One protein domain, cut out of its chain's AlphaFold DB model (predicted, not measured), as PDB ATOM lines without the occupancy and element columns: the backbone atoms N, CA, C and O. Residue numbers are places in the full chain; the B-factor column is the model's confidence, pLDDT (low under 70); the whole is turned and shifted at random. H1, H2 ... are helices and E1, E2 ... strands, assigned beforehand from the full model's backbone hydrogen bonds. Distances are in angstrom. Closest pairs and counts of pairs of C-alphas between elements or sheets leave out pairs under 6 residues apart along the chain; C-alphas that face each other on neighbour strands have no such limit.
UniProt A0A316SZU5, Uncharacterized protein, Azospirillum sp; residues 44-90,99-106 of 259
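AT A GLANCE: This is residues 44 to 90 and 99 to 106 of the 259 residues of an uncharacterized protein of Azospirillum sp (UniProt A0A316SZU5). This is an elongated body of mostly loops, with little regular structure: the short helix H1 lies at one end, strand E2 beside it, the small antiparallel pair E1 and E3 near the middle, and residues 84 to 90 make the other end. The 55 printed residues, 17 in named elements, run H1, E1, E2, E3, mixed in class. The whole is only just compact, close to loose: radius of gyration of the C-alphas 11.9 A, spans 40 by 23 by 13 A.

IN THESE COORDINATES: H1, residues 44 to 49, begins at C-alpha 44 (85.534, 104.554, 112.371). E1 is 61 to 63, E2 70 to 74, 8.5 A long, and E3 77 to 79, ending at C-alpha 79 (92.748, 81.035, 107.601).

HOW THE PARTS SIT: H1's O i to N i+4 pairs are within hydrogen-bond range. The closest C-alphas of H1 and E2, Cys 47 and Tyr 73, are 6.9 A apart. E2 pairs with no named strand and runs on into E3 at 66 degrees. E1 and E3 are antiparallel at 136 degrees, N 62 and O 78 2.8 A apart. H1 and E3 are apart.

THE WHOLE: Residues 91 to 98 are not printed; C-alphas 90 and 99 are 16.5 A apart. H1 to E1 is a long link. No printed residue is under 70 in pLDDT.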
ATOM      1  N   ILE A  44      85.079 105.138 113.644       82.75
ATOM      2  CA  ILE A  44      85.534 104.554 112.371       82.75
ATOM      3  C   ILE A  44      86.976 104.967 112.073       82.75
ATOM      4  O   ILE A  44      87.819 104.122 111.766       82.75
ATOM      5  N   GLU A  45      87.278 106.261 112.188       85.06
ATOM      6  CA  GLU A  45      88.639 106.769 112.001       85.06
ATOM      7  C   GLU A  45      89.588 106.236 113.077       85.06
ATOM      8  O   GLU A  45      90.743 105.916 112.785       85.06
ATOM      9  N   LEU A  46      89.093 106.030 114.301       89.12
ATOM     10  CA  LEU A  46      89.855 105.372 115.356       89.12
ATOM     11  C   LEU A  46      90.187 103.913 114.998       89.12
ATOM     12  O   LEU A  46      91.352 103.532 115.088       89.12
ATOM     13  N   CYS A  47      89.220 103.129 114.504       91.38
ATOM     14  CA  CYS A  47      89.458 101.758 114.038       91.38
ATOM     15  C   CYS A  47      90.537 101.709 112.943       91.38
ATOM     16  O   CYS A  47      91.482 100.926 113.036       91.38
ATOM     17  N   LYS A  48      90.440 102.576 111.925       90.19
ATOM     18  CA  LYS A  48      91.431 102.636 110.839       90.19
ATOM     19  C   LYS A  48      92.818 103.019 111.355       90.19
ATOM     20  O   LYS A  48      93.804 102.401 110.957       90.19
ATOM     21  N   LYS A  49      92.900 104.002 112.261       90.69
ATOM     22  CA  LYS A  49      94.158 104.451 112.880       90.69
ATOM     23  C   LYS A  49      94.809 103.362 113.736       90.69
ATOM     24  O   LYS A  49      96.033 103.283 113.780       90.69
ATOM     25  N   GLU A  50      94.008 102.518 114.380       91.75
ATOM     26  CA  GLU A  50      94.463 101.344 115.135       91.75
ATOM     27  C   GLU A  50      94.785 100.125 114.241       91.75
ATOM     28  O   GLU A  50      95.237  99.098 114.742       91.75
ATOM     29  N   GLY A  51      94.613 100.236 112.916       91.25
ATOM     30  CA  GLY A  51      94.989  99.210 111.938       91.25
ATOM     31  C   GLY A  51      93.851  98.286 111.490       91.25
ATOM     32  O   GLY A  51      94.068  97.426 110.635       91.25
ATOM     33  N   TYR A  52      92.629  98.479 111.990       93.88
ATOM     34  CA  TYR A  52      91.440  97.739 111.562       93.88
ATOM     35  C   TYR A  52      90.908  98.314 110.243       93.88
ATOM     36  O   TYR A  52      90.025  99.168 110.216       93.88
ATOM     37  N   THR A  53      91.490  97.881 109.128       93.19
ATOM     38  CA  THR A  53      91.181  98.412 107.787       93.19
ATOM     39  C   THR A  53      90.354  97.458 106.929       93.19
ATOM     40  O   THR A  53      89.786  97.875 105.919       93.19
ATOM     41  N   GLN A  54      90.253  96.189 107.326       93.94
ATOM     42  CA  GLN A  54      89.563  95.157 106.560       93.94
ATOM     43  C   GLN A  54      88.074  95.119 106.898       93.94
ATOM     44  O   GLN A  54      87.692  95.300 108.051       93.94
ATOM     45  N   THR A  55      87.240  94.860 105.891       93.44
ATOM     46  CA  THR A  55      85.770  94.777 106.032       93.44
ATOM     47  C   THR A  55      85.170  93.501 105.435       93.44
ATOM     48  O   THR A  55      84.007  93.186 105.674       93.44
ATOM     49  N   SER A  56      85.965  92.714 104.704       94.50
ATOM     50  CA  SER A  56      85.557  91.434 104.118       94.50
ATOM     51  C   SER A  56      86.754  90.507 103.941       94.50
ATOM     52  O   SER A  56      87.859  90.997 103.710       94.50
ATOM     53  N   CYS A  57      86.531  89.192 103.997       94.56
ATOM     54  CA  CYS A  57      87.573  88.202 103.742       94.56
ATOM     55  C   CYS A  57      87.330  87.399 102.461       94.56
ATOM     56  O   CYS A  57      86.176  87.152 102.103       94.56
ATOM     57  N   PRO A  58      88.406  86.964 101.777       94.12
ATOM     58  CA  PRO A  58      88.312  85.993 100.695       94.12
ATOM     59  C   PRO A  58      87.691  84.670 101.162       94.12
ATOM     60  O   PRO A  58      87.699  84.340 102.349       94.12
ATOM     61  N   SER A  59      87.208  83.871 100.208       92.88
ATOM     62  CA  SER A  59      86.701  82.525 100.497       92.88
ATOM     63  C   SER A  59      87.751  81.675 101.223       92.88
ATOM     64  O   SER A  59      88.924  81.672 100.850       92.88
ATOM     65  N   GLY A  60      87.324  80.936 102.251       88.62
ATOM     66  CA  GLY A  60      88.207  80.104 103.076       88.62
ATOM     67  C   GLY A  60      88.958  80.860 104.179       88.62
ATOM     68  O   GLY A  60      89.803  80.259 104.846       88.62
ATOM     69  N   GLN A  61      88.649  82.141 104.402       94.31
ATOM     70  CA  GLN A  61      89.199  82.947 105.491       94.31
ATOM     71  C   GLN A  61      88.097  83.542 106.376       94.31
ATOM     72  O   GLN A  61      86.996  83.831 105.915       94.31
ATOM     73  N   ASN A  62      88.419  83.746 107.652       91.25
ATOM     74  CA  ASN A  62      87.563  84.374 108.650       91.25
ATOM     75  C   ASN A  62      88.156  85.723 109.089       91.25
ATOM     76  O   ASN A  62      89.379  85.872 109.102       91.25
ATOM     77  N   PRO A  63      87.327  86.698 109.493       92.50
ATOM     78  CA  PRO A  63      87.808  87.923 110.125       92.50
ATOM     79  C   PRO A  63      88.646  87.629 111.374       92.50
ATOM     80  O   PRO A  63      88.324  86.721 112.144       92.50
ATOM     81  N   GLY A  64      89.724  88.391 111.558       93.44
ATOM     82  CA  GLY A  64      90.601  88.318 112.721       93.44
ATOM     83  C   GLY A  64      90.025  89.030 113.944       93.44
ATOM     84  O   GLY A  64      88.928  88.731 114.413       93.44
ATOM     85  N   THR A  65      90.793  89.963 114.499       93.31
ATOM     86  CA  THR A  65      90.356  90.774 115.636       93.31
ATOM     87  C   THR A  65      89.474  91.903 115.125       93.31
ATOM     88  O   THR A  65      89.908  92.718 114.313       93.31
ATOM     89  N   TYR A  66      88.236  91.966 115.607       92.69
ATOM     90  CA  TYR A  66      87.347  93.087 115.317       92.69
ATOM     91  C   TYR A  66      87.735  94.329 116.112       92.69
ATOM     92  O   TYR A  66      88.161  94.226 117.264       92.69
ATOM     93  N   CYS A  67      87.514  95.499 115.515       93.00
ATOM     94  CA  CYS A  67      87.670  96.763 116.213       93.00
ATOM     95  C   CYS A  67      86.731  96.811 117.439       93.00
ATOM     96  O   CYS A  67      85.542  96.496 117.309       93.00
ATOM     97  N   PRO A  68      87.208  97.244 118.624       91.75
ATOM     98  CA  PRO A  68      86.390  97.299 119.841       91.75
ATOM     99  C   PRO A  68      85.122  98.149 119.707       91.75
ATOM    100  O   PRO A  68      84.123  97.888 120.375       91.75
ATOM    101  N   TYR A  69      85.168  99.157 118.836       88.31
ATOM    102  CA  TYR A  69      84.098 100.130 118.641       88.31
ATOM    103  C   TYR A  69      83.187  99.797 117.448       88.31
ATOM    104  O   TYR A  69      82.076 100.312 117.366       88.31
ATOM    105  N   SER A  70      83.622  98.923 116.531       87.75
ATOM    106  CA  SER A  70      82.856  98.555 115.335       87.75
ATOM    107  C   SER A  70      83.157  97.131 114.880       87.75
ATOM    108  O   SER A  70      84.289  96.785 114.557       87.75
ATOM    109  N   ARG A  71      82.113  96.304 114.755       86.88
ATOM    110  CA  ARG A  71      82.231  94.940 114.204       86.88
ATOM    111  C   ARG A  71      82.345  94.900 112.678       86.88
ATOM    112  O   ARG A  71      82.437  93.817 112.112       86.88
ATOM    113  N   THR A  72      82.323  96.048 112.008       90.31
ATOM    114  CA  THR A  72      82.486  96.129 110.551       90.31
ATOM    115  C   THR A  72      83.955  96.042 110.151       90.31
ATOM    116  O   THR A  72      84.270  95.481 109.107       90.31
ATOM    117  N   TYR A  73      84.846  96.579 110.989       91.94
ATOM    118  CA  TYR A  73      86.274  96.667 110.711       91.94
ATOM    119  C   TYR A  73      87.062  95.650 111.532       91.94
ATOM    120  O   TYR A  73      86.806  95.462 112.723       91.94
ATOM    121  N   PHE A  74      88.043  95.013 110.905       94.56
ATOM    122  CA  PHE A  74      88.952  94.071 111.546       94.56
ATOM    123  C   PHE A  74      90.387  94.228 111.014       94.56
ATOM    124  O   PHE A  74      90.630  94.908 110.014       94.56
ATOM    125  N   ASP A  75      91.354  93.658 111.729       94.00
ATOM    126  CA  ASP A  75      92.789  93.867 111.501       94.00
ATOM    127  C   ASP A  75      93.295  93.131 110.252       94.00
ATOM    128  O   ASP A  75      94.028  93.688 109.434       94.00
ATOM    129  N   LYS A  76      92.895  91.871 110.089       94.56
ATOM    130  CA  LYS A  76      93.336  90.977 109.016       94.56
ATOM    131  C   LYS A  76      92.355  89.834 108.795       94.56
ATOM    132  O   LYS A  76      91.511  89.542 109.639       94.56
ATOM    133  N   CYS A  77      92.521  89.135 107.681       94.88
ATOM    134  CA  CYS A  77      91.857  87.860 107.458       94.88
ATOM    135  C   CYS A  77      92.735  86.697 107.927       94.88
ATOM    136  O   CYS A  77      93.947  86.678 107.715       94.88
ATOM    137  N   CYS A  78      92.102  85.740 108.588       94.38
ATOM    138  CA  CYS A  78      92.696  84.536 109.140       94.38
ATOM    139  C   CYS A  78      92.279  83.329 108.306       94.38
ATOM    140  O   CYS A  78      91.146  83.269 107.842       94.38
ATOM    141  N   ASP A  79      93.150  82.333 108.156       93.38
ATOM    142  CA  ASP A  79      92.748  81.035 107.601       93.38
ATOM    143  C   ASP A  79      91.550  80.484 108.401       93.38
ATOM    144  O   ASP A  79      91.531  80.553 109.633       93.38
ATOM    145  N   SER A  80      90.526  79.977 107.709       91.75
ATOM    146  CA  SER A  80      89.280  79.522 108.341       91.75
ATOM    147  C   SER A  80      89.465  78.400 109.371       91.75
ATOM    148  O   SER A  80      88.577  78.168 110.200       91.75
ATOM    149  N   ARG A  81      90.626  77.737 109.379       90.19
ATOM    150  CA  ARG A  81      91.019  76.766 110.405       90.19
ATOM    151  C   ARG A  81      91.264  77.409 111.776       90.19
ATOM    152  O   ARG A  81      91.097  76.723 112.786       90.19
ATOM    153  N   TYR A  82      91.586  78.703 111.849       92.31
ATOM    154  CA  TYR A  82      91.671  79.470 113.099       92.31
ATOM    155  C   TYR A  82      90.274  79.832 113.607       92.31
ATOM    156  O   TYR A  82      89.779  80.941 113.411       92.31
ATOM    157  N   LYS A  83      89.615  78.879 114.264       90.56
ATOM    158  CA  LYS A  83      88.236  79.043 114.761       90.56
ATOM    159  C   LYS A  83      88.039  78.632 116.217       90.56
ATOM    160  O   LYS A  83      87.016  78.962 116.817       90.56
ATOM    161  N   TYR A  84      89.016  77.952 116.809       91.00
ATOM    162  CA  TYR A  84      88.889  77.395 118.149       91.00
ATOM    163  C   TYR A  84      89.417  78.352 119.211       91.00
ATOM    164  O   TYR A  84      90.368  79.098 118.990       91.00
ATOM    165  N   GLU A  85      88.795  78.332 120.383       91.38
ATOM    166  CA  GLU A  85      89.404  78.904 121.584       91.38
ATOM    167  C   GLU A  85      90.455  77.941 122.128       91.38
ATOM    168  O   GLU A  85      90.402  76.737 121.866       91.38
ATOM    169  N   LYS A  86      91.394  78.450 122.929       87.75
ATOM    170  CA  LYS A  86      92.490  77.632 123.460       87.75
ATOM    171  C   LYS A  86      92.006  76.408 124.249       87.75
ATOM    172  O   LYS A  86      92.613  75.350 124.163       87.75
ATOM    173  N   SER A  87      90.904  76.541 124.983       89.44
ATOM    174  CA  SER A  87      90.277  75.468 125.769       89.44
ATOM    175  C   SER A  87      89.390  74.522 124.953       89.44
ATOM    176  O   SER A  87      89.043  73.453 125.444       89.44
ATOM    177  N   ALA A  88      89.007  74.896 123.728       90.62
ATOM    178  CA  ALA A  88      88.129  74.085 122.884       90.62
ATOM    179  C   ALA A  88      88.881  72.939 122.184       90.62
ATOM    180  O   ALA A  88      88.257  71.990 121.710       90.62
ATOM    181  N   CYS A  89      90.213  73.018 122.128       90.75
ATOM    182  CA  CYS A  89      91.055  71.944 121.622       90.75
ATOM    183  C   CYS A  89      91.203  70.850 122.675       90.75
ATOM    184  O   CYS A  89      91.846  71.057 123.704       90.75
ATOM    185  N   THR A  90      90.613  69.687 122.417       89.81
ATOM    186  CA  THR A  90      90.714  68.529 123.307       89.81
ATOM    187  C   THR A  90      91.581  67.455 122.673       89.81
ATOM    188  O   THR A  90      91.557  67.260 121.457       89.81
ATOM    189  N   SER A  99      98.283  81.975 116.857       93.56
ATOM    190  CA  SER A  99      96.876  82.367 116.872       93.56
ATOM    191  C   SER A  99      96.605  83.477 115.867       93.56
ATOM    192  O   SER A  99      97.477  84.289 115.545       93.56
ATOM    193  N   CYS A 100      95.365  83.540 115.395       93.56
ATOM    194  CA  CYS A 100      94.885  84.590 114.513       93.56
ATOM    195  C   CYS A 100      93.544  85.106 115.035       93.56
ATOM    196  O   CYS A 100      92.634  84.319 115.284       93.56
ATOM    197  N   GLY A 101      93.442  86.413 115.294       89.75
ATOM    198  CA  GLY A 101      92.242  86.993 115.910       89.75
ATOM    199  C   GLY A 101      91.925  86.439 117.308       89.75
ATOM    200  O   GLY A 101      90.760  86.360 117.688       89.75
ATOM    201  N   GLY A 102      92.933  85.950 118.042       89.56
ATOM    202  CA  GLY A 102      92.748  85.255 119.324       89.56
ATOM    203  C   GLY A 102      92.185  83.828 119.215       89.56
ATOM    204  O   GLY A 102      91.938  83.191 120.239       89.56
ATOM    205  N   ARG A 103      91.993  83.308 117.994       92.88
ATOM    206  CA  ARG A 103      91.584  81.926 117.712       92.88
ATOM    207  C   ARG A 103      92.791  81.069 117.345       92.88
ATOM    208  O   ARG A 103      93.792  81.577 116.848       92.88
ATOM    209  N   PHE A 104      92.669  79.765 117.556       93.75
ATOM    210  CA  PHE A 104      93.682  78.744 117.297       93.75
ATOM    211  C   PHE A 104      93.153  77.703 116.308       93.75
ATOM    212  O   PHE A 104      91.937  77.566 116.109       93.75
ATOM    213  N   MET A 105      94.069  76.954 115.700       92.81
ATOM    214  CA  MET A 105      93.745  75.748 114.946       92.81
ATOM    215  C   MET A 105      93.762  74.531 115.869       92.81
ATOM    216  O   MET A 105      94.574  74.456 116.788       92.81
ATOM    217  N   CYS A 106      92.898  73.565 115.572       92.94
ATOM    218  CA  CYS A 106      92.927  72.226 116.146       92.94
ATOM    219  C   CYS A 106      93.047  71.229 115.011       92.94
ATOM    220  O   CYS A 106      92.172  71.188 114.146       92.94
TER     221      CYS A 106